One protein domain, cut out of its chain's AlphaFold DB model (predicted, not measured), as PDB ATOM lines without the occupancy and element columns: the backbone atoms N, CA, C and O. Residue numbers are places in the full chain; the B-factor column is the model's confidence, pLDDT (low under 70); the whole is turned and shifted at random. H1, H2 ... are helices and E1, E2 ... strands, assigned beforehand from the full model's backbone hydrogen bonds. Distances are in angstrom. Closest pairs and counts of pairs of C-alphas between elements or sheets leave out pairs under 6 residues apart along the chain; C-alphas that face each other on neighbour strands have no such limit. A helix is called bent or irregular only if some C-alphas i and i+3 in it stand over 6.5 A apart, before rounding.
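AT A GLANCE: This is residues 2 to 84 of the 313 residues of a protein of Symbiodinium natans (UniProt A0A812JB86). A small antiparallel sheet of three strands, E1, E2 and E3, forms one end of a long rod, and the bent helix H1 makes the shaft that runs from it to the other end, where the short helix H2 lies. The 83 printed residues hold three named strands and then two named helices, in the order E1, E2, E3, H1, H2, and the class is mixed. The whole is extended, with a radius of gyration of the C-alphas of 21.8 A and spans of 67 by 21 by 16 A.

HOW THE PARTS SIT: E1, residues 4 to 9, and E2, residues 12 to 17, form an antiparallel hairpin, with N 7 and O 14 2.8 A apart. E2 and E3, residues 20 to 24, form a second hairpin, with N 17 and O 23 3.2 A apart; the three strands are a meander, each the antiparallel neighbour of the one before. H1, residues 28 to 57, was assigned as one helix by its hydrogen bonds but is bent, with C-alphas 45 and 48 6.8 A apart; its arms H1a, residues 28 to 45, and H1b, residues 48 to 57, stand at a shallow tilt of 29 degrees. H1a only grazes the sheet with residues 29 to 31; its closest C-alphas to E3 are those of His 30 and Val 23, 6.6 A apart. H2, residues 65 to 74, is irregular, with C-alphas 70 and 73 7.7 A apart, and is near H1b, with 6 pairs of C-alphas within 10 A. Every O i to N i+4 pair is within hydrogen-bond range in H1a and H1b, and 4 of 6 in H2.

IN THESE COORDINATES: E1 begins at C-alpha 4 (-48.107, 12.320, -38.516) and is 14.7 A long, E2 16.1 A and E3 9.0 A. H1a measures 25.1 A and H1b 14.2 A. H2 measures 14.3 A and ends at C-alpha 74 (-17.331, -3.966, -29.573).

THE WHOLE: The C-alphas of Gly 11 and Pro 65, the two farthest apart, are 67.9 A from each other. The printed part has no cut and no long link. No printed residue is under 70 in pLDDT.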
ATOM      1  N   ILE A   2     -44.076   6.913 -37.435       76.19
ATOM      2  CA  ILE A   2     -44.986   7.613 -36.505       76.19
ATOM      3  C   ILE A   2     -44.996   9.108 -36.863       76.19
ATOM      4  O   ILE A   2     -45.175   9.979 -36.018       76.19
ATOM      5  N   TRP A   3     -44.690   9.426 -38.126       84.44
ATOM      6  CA  TRP A   3     -44.639  10.808 -38.576       84.44
ATOM      7  C   TRP A   3     -45.999  11.209 -39.124       84.44
ATOM      8  O   TRP A   3     -46.313  10.990 -40.295       84.44
ATOM      9  N   CYS A   4     -46.793  11.776 -38.229       88.69
ATOM     10  CA  CYS A   4     -48.107  12.320 -38.516       88.69
ATOM     11  C   CYS A   4     -48.010  13.795 -38.891       88.69
ATOM     12  O   CYS A   4     -47.286  14.550 -38.235       88.69
ATOM     13  N   VAL A   5     -48.751  14.186 -39.926       90.75
ATOM     14  CA  VAL A   5     -48.885  15.573 -40.379       90.75
ATOM     15  C   VAL A   5     -50.372  15.945 -40.392       90.75
ATOM     16  O   VAL A   5     -51.177  15.149 -40.880       90.75
ATOM     17  N   PRO A   6     -50.761  17.111 -39.847       91.50
ATOM     18  CA  PRO A   6     -52.139  17.584 -39.919       91.50
ATOM     19  C   PRO A   6     -52.497  17.998 -41.353       91.50
ATOM     20  O   PRO A   6     -51.782  18.790 -41.966       91.50
ATOM     21  N   ILE A   7     -53.611  17.484 -41.879       92.19
ATOM     22  CA  ILE A   7     -54.151  17.798 -43.208       92.19
ATOM     23  C   ILE A   7     -55.614  18.252 -43.044       92.19
ATOM     24  O   ILE A   7     -56.391  17.561 -42.381       92.19
ATOM     25  N   PRO A   8     -56.013  19.412 -43.595       92.69
ATOM     26  CA  PRO A   8     -57.405  19.852 -43.567       92.69
ATOM     27  C   PRO A   8     -58.248  19.074 -44.590       92.69
ATOM     28  O   PRO A   8     -57.980  19.129 -45.789       92.69
ATOM     29  N   GLU A   9     -59.294  18.389 -44.130       92.62
ATOM     30  CA  GLU A   9     -60.246  17.630 -44.950       92.62
ATOM     31  C   GLU A   9     -61.681  17.967 -44.541       92.62
ATOM     32  O   GLU A   9     -62.049  17.841 -43.376       92.62
ATOM     33  N   ASN A  10     -62.513  18.400 -45.495       91.75
ATOM     34  CA  ASN A  10     -63.935  18.705 -45.265       91.75
ATOM     35  C   ASN A  10     -64.199  19.660 -44.078       91.75
ATOM     36  O   ASN A  10     -65.195  19.527 -43.371       91.75
ATOM     37  N   GLY A  11     -63.294  20.616 -43.836       92.75
ATOM     38  CA  GLY A  11     -63.397  21.570 -42.724       92.75
ATOM     39  C   GLY A  11     -62.896  21.054 -41.368       92.75
ATOM     40  O   GLY A  11     -62.950  21.800 -40.393       92.75
ATOM     41  N   VAL A  12     -62.366  19.827 -41.293       93.88
ATOM     42  CA  VAL A  12     -61.775  19.235 -40.081       93.88
ATOM     43  C   VAL A  12     -60.286  18.961 -40.306       93.88
ATOM     44  O   VAL A  12     -59.876  18.526 -41.378       93.88
ATOM     45  N   VAL A  13     -59.447  19.211 -39.301       93.25
ATOM     46  CA  VAL A  13     -58.015  18.882 -39.365       93.25
ATOM     47  C   VAL A  13     -57.815  17.431 -38.929       93.25
ATOM     48  O   VAL A  13     -58.003  17.105 -37.758       93.25
ATOM     49  N   VAL A  14     -57.411  16.567 -39.860       93.88
ATOM     50  CA  VAL A  14     -57.129  15.147 -39.605       93.88
ATOM     51  C   VAL A  14     -55.628  14.907 -39.735       93.88
ATOM     52  O   VAL A  14     -54.994  15.331 -40.696       93.88
ATOM     53  N   SER A  15     -55.025  14.226 -38.761       93.38
ATOM     54  CA  SER A  15     -53.613  13.842 -38.851       93.38
ATOM     55  C   SER A  15     -53.457  12.578 -39.692       93.38
ATOM     56  O   SER A  15     -54.075  11.559 -39.386       93.38
ATOM     57  N   ARG A  16     -52.613  12.619 -40.724       92.50
ATOM     58  CA  ARG A  16     -52.334  11.478 -41.611       92.50
ATOM     59  C   ARG A  16     -50.854  11.124 -41.619       92.50
ATOM     60  O   ARG A  16     -49.994  11.967 -41.350       92.50
ATOM     61  N   LEU A  17     -50.564   9.861 -41.909       91.62
ATOM     62  CA  LEU A  17     -49.201   9.345 -41.958       91.62
ATOM     63  C   LEU A  17     -48.484   9.847 -43.225       91.62
ATOM     64  O   LEU A  17     -48.954   9.619 -44.337       91.62
ATOM     65  N   LEU A  18     -47.321  10.492 -43.076       87.19
ATOM     66  CA  LEU A  18     -46.640  11.160 -44.197       87.19
ATOM     67  C   LEU A  18     -46.251  10.205 -45.357       87.19
ATOM     68  O   LEU A  18     -46.561  10.533 -46.501       87.19
ATOM     69  N   PRO A  19     -45.634   9.024 -45.128       88.62
ATOM     70  CA  PRO A  19     -45.337   8.077 -46.214       88.62
ATOM     71  C   PRO A  19     -46.556   7.382 -46.831       88.62
ATOM     72  O   PRO A  19     -46.451   6.850 -47.932       88.62
ATOM     73  N   ASN A  20     -47.684   7.321 -46.115       91.25
ATOM     74  CA  ASN A  20     -48.905   6.677 -46.592       91.25
ATOM     75  C   ASN A  20     -50.145   7.460 -46.117       91.25
ATOM     76  O   ASN A  20     -50.728   7.111 -45.086       91.25
ATOM     77  N   PRO A  21     -50.578   8.486 -46.875       91.81
ATOM     78  CA  PRO A  21     -51.672   9.369 -46.469       91.81
ATOM     79  C   PRO A  21     -53.024   8.669 -46.297       91.81
ATOM     80  O   PRO A  21     -53.905   9.205 -45.630       91.81
ATOM     81  N   SER A  22     -53.214   7.472 -46.864       93.75
ATOM     82  CA  SER A  22     -54.460   6.712 -46.682       93.75
ATOM     83  C   SER A  22     -54.707   6.315 -45.220       93.75
ATOM     84  O   SER A  22     -55.859   6.222 -44.801       93.75
ATOM     85  N   VAL A  23     -53.642   6.169 -44.426       94.31
ATOM     86  CA  VAL A  23     -53.722   5.780 -43.016       94.31
ATOM     87  C   VAL A  23     -53.911   7.019 -42.141       94.31
ATOM     88  O   VAL A  23     -53.056   7.911 -42.088       94.31
ATOM     89  N   VAL A  24     -55.034   7.060 -41.422       94.69
ATOM     90  CA  VAL A  24     -55.315   8.086 -40.410       94.69
ATOM     91  C   VAL A  24     -54.467   7.806 -39.174       94.69
ATOM     92  O   VAL A  24     -54.404   6.673 -38.689       94.69
ATOM     93  N   CYS A  25     -53.805   8.827 -38.647       93.38
ATOM     94  CA  CYS A  25     -53.004   8.672 -37.445       93.38
ATOM     95  C   CYS A  25     -53.869   8.313 -36.240       93.38
ATOM     96  O   CYS A  25     -54.945   8.868 -36.048       93.38
ATOM     97  N   TRP A  26     -53.347   7.397 -35.425       92.19
ATOM     98  CA  TRP A  26     -54.005   6.832 -34.238       92.19
ATOM     99  C   TRP A  26     -55.243   5.972 -34.530       92.19
ATOM    100  O   TRP A  26     -55.949   5.600 -33.602       92.19
ATOM    101  N   SER A  27     -55.476   5.609 -35.795       94.81
ATOM    102  CA  SER A  27     -56.366   4.496 -36.146       94.81
ATOM    103  C   SER A  27     -55.773   3.153 -35.707       94.81
ATOM    104  O   SER A  27     -54.566   3.060 -35.468       94.81
ATOM    105  N   ASP A  28     -56.592   2.104 -35.658       95.06
ATOM    106  CA  ASP A  28     -56.142   0.749 -35.309       95.06
ATOM    107  C   ASP A  28     -55.003   0.259 -36.224       95.06
ATOM    108  O   ASP A  28     -53.998  -0.273 -35.744       95.06
ATOM    109  N   ASP A  29     -55.084   0.553 -37.526       93.12
ATOM    110  CA  ASP A  29     -54.037   0.231 -38.507       93.12
ATOM    111  C   ASP A  29     -52.720   0.972 -38.214       93.12
ATOM    112  O   ASP A  29     -51.614   0.412 -38.301       93.12
ATOM    113  N   HIS A  30     -52.814   2.248 -37.825       92.75
ATOM    114  CA  HIS A  30     -51.643   3.016 -37.410       92.75
ATOM    115  C   HIS A  30     -51.074   2.497 -36.088       92.75
ATOM    116  O   HIS A  30     -49.858   2.406 -35.947       92.75
ATOM    117  N   MET A  31     -51.921   2.130 -35.127       93.94
ATOM    118  CA  MET A  31     -51.486   1.626 -33.824       93.94
ATOM    119  C   MET A  31     -50.752   0.291 -33.944       93.94
ATOM    120  O   MET A  31     -49.704   0.119 -33.317       93.94
ATOM    121  N   ALA A  32     -51.229  -0.620 -34.796       93.06
ATOM    122  CA  ALA A  32     -50.547  -1.883 -35.065       93.06
ATOM    123  C   ALA A  32     -49.146  -1.657 -35.664       93.06
ATOM    124  O   ALA A  32     -48.150  -2.193 -35.167       93.06
ATOM    125  N   SER A  33     -49.044  -0.809 -36.692       91.44
ATOM    126  CA  SER A  33     -47.762  -0.502 -37.345       91.44
ATOM    127  C   SER A  33     -46.805   0.295 -36.448       91.44
ATOM    128  O   SER A  33     -45.609  -0.010 -36.394       91.44
ATOM    129  N   ALA A  34     -47.314   1.264 -35.684       90.38
ATOM    130  CA  ALA A  34     -46.543   2.006 -34.692       90.38
ATOM    131  C   ALA A  34     -46.034   1.087 -33.573       90.38
ATOM    132  O   ALA A  34     -44.874   1.202 -33.181       90.38
ATOM    133  N   GLY A  35     -46.850   0.136 -33.108       92.88
ATOM    134  CA  GLY A  35     -46.458  -0.862 -32.113       92.88
ATOM    135  C   GLY A  35     -45.266  -1.701 -32.575       92.88
ATOM    136  O   GLY A  35     -44.252  -1.765 -31.878       92.88
ATOM    137  N   VAL A  36     -45.332  -2.263 -33.787       93.50
ATOM    138  CA  VAL A  36     -44.213  -3.023 -34.377       93.50
ATOM    139  C   VAL A  36     -42.963  -2.151 -34.516       93.50
ATOM    140  O   VAL A  36     -41.864  -2.586 -34.162       93.50
ATOM    141  N   ALA A  37     -43.114  -0.906 -34.977       90.25
ATOM    142  CA  ALA A  37     -41.996   0.022 -35.113       90.25
ATOM    143  C   ALA A  37     -41.352   0.368 -33.759       90.25
ATOM    144  O   ALA A  37     -40.125   0.392 -33.662       90.25
ATOM    145  N   MET A  38     -42.151   0.601 -32.715       89.94
ATOM    146  CA  MET A  38     -41.662   0.905 -31.366       89.94
ATOM    147  C   MET A  38     -40.974  -0.297 -30.720       89.94
ATOM    148  O   MET A  38     -39.924  -0.125 -30.103       89.94
ATOM    149  N   VAL A  39     -41.502  -1.511 -30.902       94.31
ATOM    150  CA  VAL A  39     -40.844  -2.745 -30.444       94.31
ATOM    151  C   VAL A  39     -39.517  -2.940 -31.174       94.31
ATOM    152  O   VAL A  39     -38.495  -3.158 -30.526       94.31
ATOM    153  N   GLY A  40     -39.502  -2.801 -32.501       92.00
ATOM    154  CA  GLY A  40     -38.280  -2.906 -33.300       92.00
ATOM    155  C   GLY A  40     -37.222  -1.886 -32.878       92.00
ATOM    156  O   GLY A  40     -36.071  -2.255 -32.647       92.00
ATOM    157  N   LEU A  41     -37.620  -0.621 -32.698       89.56
ATOM    158  CA  LEU A  41     -36.733   0.440 -32.222       89.56
ATOM    159  C   LEU A  41     -36.236   0.154 -30.799       89.56
ATOM    160  O   LEU A  41     -35.044   0.269 -30.539       89.56
ATOM    161  N   GLY A  42     -37.115  -0.273 -29.889       91.81
ATOM    162  CA  GLY A  42     -36.761  -0.615 -28.512       91.81
ATOM    163  C   GLY A  42     -35.750  -1.760 -28.431       91.81
ATOM    164  O   GLY A  42     -34.718  -1.640 -27.767       91.81
ATOM    165  N   VAL A  43     -36.000  -2.853 -29.155       94.31
ATOM    166  CA  VAL A  43     -35.104  -4.017 -29.211       94.31
ATOM    167  C   VAL A  43     -33.763  -3.647 -29.843       94.31
ATOM    168  O   VAL A  43     -32.716  -4.011 -29.309       94.31
ATOM    169  N   TRP A  44     -33.776  -2.901 -30.948       90.81
ATOM    170  CA  TRP A  44     -32.560  -2.537 -31.673       90.81
ATOM    171  C   TRP A  44     -31.701  -1.511 -30.925       90.81
ATOM    172  O   TRP A  44     -30.488  -1.684 -30.808       90.81
ATOM    173  N   CYS A  45     -32.318  -0.448 -30.407       89.75
ATOM    174  CA  CYS A  45     -31.610   0.666 -29.779       89.75
ATOM    175  C   CYS A  45     -31.240   0.403 -28.320       89.75
ATOM    176  O   CYS A  45     -30.204   0.882 -27.872       89.75
ATOM    177  N   PHE A  46     -32.061  -0.347 -27.582       90.31
ATOM    178  CA  PHE A  46     -31.841  -0.583 -26.155       90.31
ATOM    179  C   PHE A  46     -31.648  -2.061 -25.843       90.31
ATOM    180  O   PHE A  46     -30.700  -2.405 -25.146       90.31
ATOM    181  N   GLY A  47     -32.481  -2.948 -26.391       93.56
ATOM    182  CA  GLY A  47     -32.420  -4.380 -26.093       93.56
ATOM    183  C   GLY A  47     -31.044  -4.991 -26.366       93.56
ATOM    184  O   GLY A  47     -30.413  -5.532 -25.456       93.56
ATOM    185  N   ILE A  48     -30.541  -4.865 -27.596       91.88
ATOM    186  CA  ILE A  48     -29.232  -5.418 -27.976       91.88
ATOM    187  C   ILE A  48     -28.090  -4.756 -27.176       91.88
ATOM    188  O   ILE A  48     -27.314  -5.493 -26.563       91.88
ATOM    189  N   PRO A  49     -27.975  -3.411 -27.088       92.00
ATOM    190  CA  PRO A  49     -26.890  -2.795 -26.326       92.00
ATOM    191  C   PRO A  49     -26.916  -3.107 -24.829       92.00
ATOM    192  O   PRO A  49     -25.873  -3.423 -24.262       92.00
ATOM    193  N   VAL A  50     -28.089  -3.074 -24.189       93.06
ATOM    194  CA  VAL A  50     -28.231  -3.331 -22.746       93.06
ATOM    195  C   VAL A  50     -27.926  -4.787 -22.419       93.06
ATOM    196  O   VAL A  50     -27.195  -5.054 -21.468       93.06
ATOM    197  N   THR A  51     -28.434  -5.739 -23.206       94.88
ATOM    198  CA  THR A  51     -28.145  -7.166 -22.978       94.88
ATOM    199  C   THR A  51     -26.663  -7.476 -23.161       94.88
ATOM    200  O   THR A  51     -26.084  -8.201 -22.347       94.88
ATOM    201  N   LEU A  52     -26.019  -6.889 -24.172       94.44
ATOM    202  CA  LEU A  52     -24.584  -7.046 -24.373       94.44
ATOM    203  C   LEU A  52     -23.773  -6.374 -23.257       94.44
ATOM    204  O   LEU A  52     -22.829  -6.975 -22.747       94.44
ATOM    205  N   ALA A  53     -24.164  -5.171 -22.830       94.00
ATOM    206  CA  ALA A  53     -23.509  -4.453 -21.740       94.00
ATOM    207  C   ALA A  53     -23.620  -5.238 -20.430       94.00
ATOM    208  O   ALA A  53     -22.614  -5.453 -19.760       94.00
ATOM    209  N   ALA A  54     -24.809  -5.753 -20.104       95.38
ATOM    210  CA  ALA A  54     -25.027  -6.604 -18.939       95.38
ATOM    211  C   ALA A  54     -24.137  -7.854 -18.985       95.38
ATOM    212  O   ALA A  54     -23.479  -8.186 -17.999       95.38
ATOM    213  N   ARG A  55     -24.033  -8.515 -20.147       95.81
ATOM    214  CA  ARG A  55     -23.127  -9.661 -20.316       95.81
ATOM    215  C   ARG A  55     -21.662  -9.281 -20.104       95.81
ATOM    216  O   ARG A  55     -20.972 -10.002 -19.393       95.81
ATOM    217  N   LEU A  56     -21.203  -8.161 -20.663       94.25
ATOM    218  CA  LEU A  56     -19.829  -7.662 -20.506       94.25
ATOM    219  C   LEU A  56     -19.505  -7.226 -19.069       94.25
ATOM    220  O   LEU A  56     -18.351  -7.324 -18.643       94.25
ATOM    221  N   LEU A  57     -20.501  -6.757 -18.318       94.81
ATOM    222  CA  LEU A  57     -20.375  -6.427 -16.896       94.81
ATOM    223  C   LEU A  57     -20.240  -7.679 -16.021       94.81
ATOM    224  O   LEU A  57     -19.543  -7.633 -15.014       94.81
ATOM    225  N   CYS A  58     -20.849  -8.799 -16.418       96.25
ATOM    226  CA  CYS A  58     -20.728 -10.074 -15.707       96.25
ATOM    227  C   CYS A  58     -19.426 -10.842 -16.011       96.25
ATOM    228  O   CYS A  58     -19.165 -11.862 -15.373       96.25
ATOM    229  N   LEU A  59     -18.617 -10.408 -16.983       95.12
ATOM    230  CA  LEU A  59     -17.338 -11.054 -17.282       95.12
ATOM    231  C   LEU A  59     -16.279 -10.651 -16.254       95.12
ATOM    232  O   LEU A  59     -16.025  -9.468 -16.045       95.12
ATOM    233  N   ARG A  60     -15.611 -11.651 -15.664       93.56
ATOM    234  CA  ARG A  60     -14.517 -11.445 -14.700       93.56
ATOM    235  C   ARG A  60     -13.304 -10.759 -15.331       93.56
ATOM    236  O   ARG A  60     -12.685  -9.919 -14.694       93.56
ATOM    237  N   ASP A  61     -12.984 -11.122 -16.571       93.62
ATOM    238  CA  ASP A  61     -11.918 -10.510 -17.360       93.62
ATOM    239  C   ASP A  61     -12.358 -10.387 -18.824       93.62
ATOM    240  O   ASP A  61     -12.618 -11.385 -19.501       93.62
ATOM    241  N   ARG A  62     -12.468  -9.150 -19.312       92.19
ATOM    242  CA  ARG A  62     -12.893  -8.845 -20.686       92.19
ATOM    243  C   ARG A  62     -11.770  -9.047 -21.704       92.19
ATOM    244  O   ARG A  62     -12.069  -9.294 -22.870       92.19
ATOM    245  N   GLN A  63     -10.514  -8.956 -21.266       90.56
ATOM    246  CA  GLN A  63      -9.327  -9.069 -22.119       90.56
ATOM    247  C   GLN A  63      -8.829 -10.515 -22.241       90.56
ATOM    248  O   GLN A  63      -7.958 -10.799 -23.064       90.56
ATOM    249  N   ALA A  64      -9.414 -11.452 -21.484       93.62
ATOM    250  CA  ALA A  64      -9.157 -12.875 -21.653       93.62
ATOM    251  C   ALA A  64      -9.362 -13.293 -23.130       93.62
ATOM    252  O   ALA A  64     -10.396 -12.943 -23.712       93.62
ATOM    253  N   PRO A  65      -8.446 -14.072 -23.746       93.75
ATOM    254  CA  PRO A  65      -8.472 -14.366 -25.185       93.75
ATOM    255  C   PRO A  65      -9.801 -14.940 -25.694       93.75
ATOM    256  O   PRO A  65     -10.239 -14.632 -26.804       93.75
ATOM    257  N   GLU A  66     -10.474 -15.752 -24.877       95.06
ATOM    258  CA  GLU A  66     -11.781 -16.330 -25.203       95.06
ATOM    259  C   GLU A  66     -12.889 -15.272 -25.282       95.06
ATOM    260  O   GLU A  66     -13.702 -15.285 -26.211       95.06
ATOM    261  N   ASN A  67     -12.900 -14.332 -24.335       94.62
ATOM    262  CA  ASN A  67     -13.872 -13.243 -24.280       94.62
ATOM    263  C   ASN A  67     -13.579 -12.199 -25.355       94.62
ATOM    264  O   ASN A  67     -14.500 -11.771 -26.054       94.62
ATOM    265  N   PHE A  68     -12.305 -11.871 -25.565       92.75
ATOM    266  CA  PHE A  68     -11.865 -10.979 -26.632       92.75
ATOM    267  C   PHE A  68     -12.239 -11.527 -28.016       92.75
ATOM    268  O   PHE A  68     -12.738 -10.795 -28.863       92.75
ATOM    269  N   ARG A  69     -12.111 -12.836 -28.255       93.06
ATOM    270  CA  ARG A  69     -12.526 -13.437 -29.534       93.06
ATOM    271  C   ARG A  69     -14.038 -13.353 -29.781       93.06
ATOM    272  O   ARG A  69     -14.453 -13.285 -30.935       93.06
ATOM    273  N   ARG A  70     -14.857 -13.397 -28.726       94.06
ATOM    274  CA  ARG A  70     -16.329 -13.357 -28.827       94.06
ATOM    275  C   ARG A  70     -16.881 -11.937 -28.905       94.06
ATOM    276  O   ARG A  70     -17.818 -11.696 -29.656       94.06
ATOM    277  N   PHE A  71     -16.314 -11.021 -28.127       94.44
ATOM    278  CA  PHE A  71     -16.868  -9.683 -27.915       94.44
ATOM    279  C   PHE A  71     -15.928  -8.548 -28.324       94.44
ATOM    280  O   PHE A  71     -16.345  -7.394 -28.306       94.44
ATOM    281  N   GLY A  72     -14.695  -8.856 -28.729       91.81
ATOM    282  CA  GLY A  72     -13.675  -7.863 -29.066       91.81
ATOM    283  C   GLY A  72     -14.126  -6.888 -30.143       91.81
ATOM    284  O   GLY A  72     -13.779  -5.725 -30.063       91.81
ATOM    285  N   TYR A  73     -15.009  -7.292 -31.063       91.25
ATOM    286  CA  TYR A  73     -15.596  -6.379 -32.051       91.25
ATOM    287  C   TYR A  73     -16.168  -5.079 -31.445       91.25
ATOM    288  O   TYR A  73     -16.124  -4.043 -32.095       91.25
ATOM    289  N   PHE A  74     -16.689  -5.119 -30.215       91.38
ATOM    290  CA  PHE A  74     -17.331  -3.966 -29.573       91.38
ATOM    291  C   PHE A  74     -16.385  -3.061 -28.785       91.38
ATOM    292  O   PHE A  74     -16.799  -1.979 -28.384       91.38
ATOM    293  N   PHE A  75     -15.163  -3.509 -28.494       92.19
ATOM    294  CA  PHE A  75     -14.219  -2.736 -27.681       92.19
ATOM    295  C   PHE A  75     -12.762  -2.839 -28.146       92.19
ATOM    296  O   PHE A  75     -11.846  -2.410 -27.448       92.19
ATOM    297  N   GLN A  76     -12.522  -3.413 -29.322       92.25
ATOM    298  CA  GLN A  76     -11.200  -3.506 -29.921       92.25
ATOM    299  C   GLN A  76     -10.707  -2.107 -30.295       92.25
ATOM    300  O   GLN A  76     -11.388  -1.367 -30.995       92.25
ATOM    301  N   GLY A  77      -9.500  -1.771 -29.837       90.81
ATOM    302  CA  GLY A  77      -8.895  -0.453 -30.042       90.81
ATOM    303  C   GLY A  77      -9.314   0.596 -29.010       90.81
ATOM    304  O   GLY A  77      -8.738   1.678 -29.009       90.81
ATOM    305  N   LEU A  78     -10.262   0.292 -28.117       94.00
ATOM    306  CA  LEU A  78     -10.598   1.151 -26.979       94.00
ATOM    307  C   LEU A  78      -9.661   0.879 -25.803       94.00
ATOM    308  O   LEU A  78      -9.214  -0.254 -25.591       94.00
ATOM    309  N   GLU A  79      -9.427   1.894 -24.973       94.00
ATOM    310  CA  GLU A  79      -8.824   1.652 -23.665       94.00
ATOM    311  C   GLU A  79      -9.773   0.819 -22.788       94.00
ATOM    312  O   GLU A  79     -11.001   0.926 -22.869       94.00
ATOM    313  N   ALA A  80      -9.218   0.003 -21.886       91.88
ATOM    314  CA  ALA A  80     -10.006  -0.923 -21.066       91.88
ATOM    315  C   ALA A  80     -11.101  -0.232 -20.225       91.88
ATOM    316  O   ALA A  80     -12.132  -0.840 -19.928       91.88
ATOM    317  N   GLN A  81     -10.898   1.040 -19.867       93.81
ATOM    318  CA  GLN A  81     -11.847   1.867 -19.119       93.81
ATOM    319  C   GLN A  81     -13.036   2.372 -19.960       93.81
ATOM    320  O   GLN A  81     -14.111   2.620 -19.409       93.81
ATOM    321  N   PHE A  82     -12.890   2.437 -21.286       95.88
ATOM    322  CA  PHE A  82     -13.879   2.995 -22.216       95.88
ATOM    323  C   PHE A  82     -14.616   1.944 -23.054       95.88
ATOM    324  O   PHE A  82     -15.248   2.280 -24.048       95.88
ATOM    325  N   TRP A  83     -14.628   0.677 -22.633       94.25
ATOM    326  CA  TRP A  83     -15.350  -0.425 -23.301       94.25
ATOM    327  C   TRP A  83     -16.833  -0.137 -23.626       94.25
ATOM    328  O   TRP A  83     -17.418  -0.771 -24.500       94.25
ATOM    329  N   TRP A  84     -17.462   0.788 -22.899       94.25
ATOM    330  CA  TRP A  84     -18.859   1.189 -23.058       94.25
ATOM    331  C   TRP A  84     -19.073   2.246 -24.151       94.25
ATOM    332  O   TRP A  84     -20.221   2.516 -24.500       94.25
TER     333      TRP A  84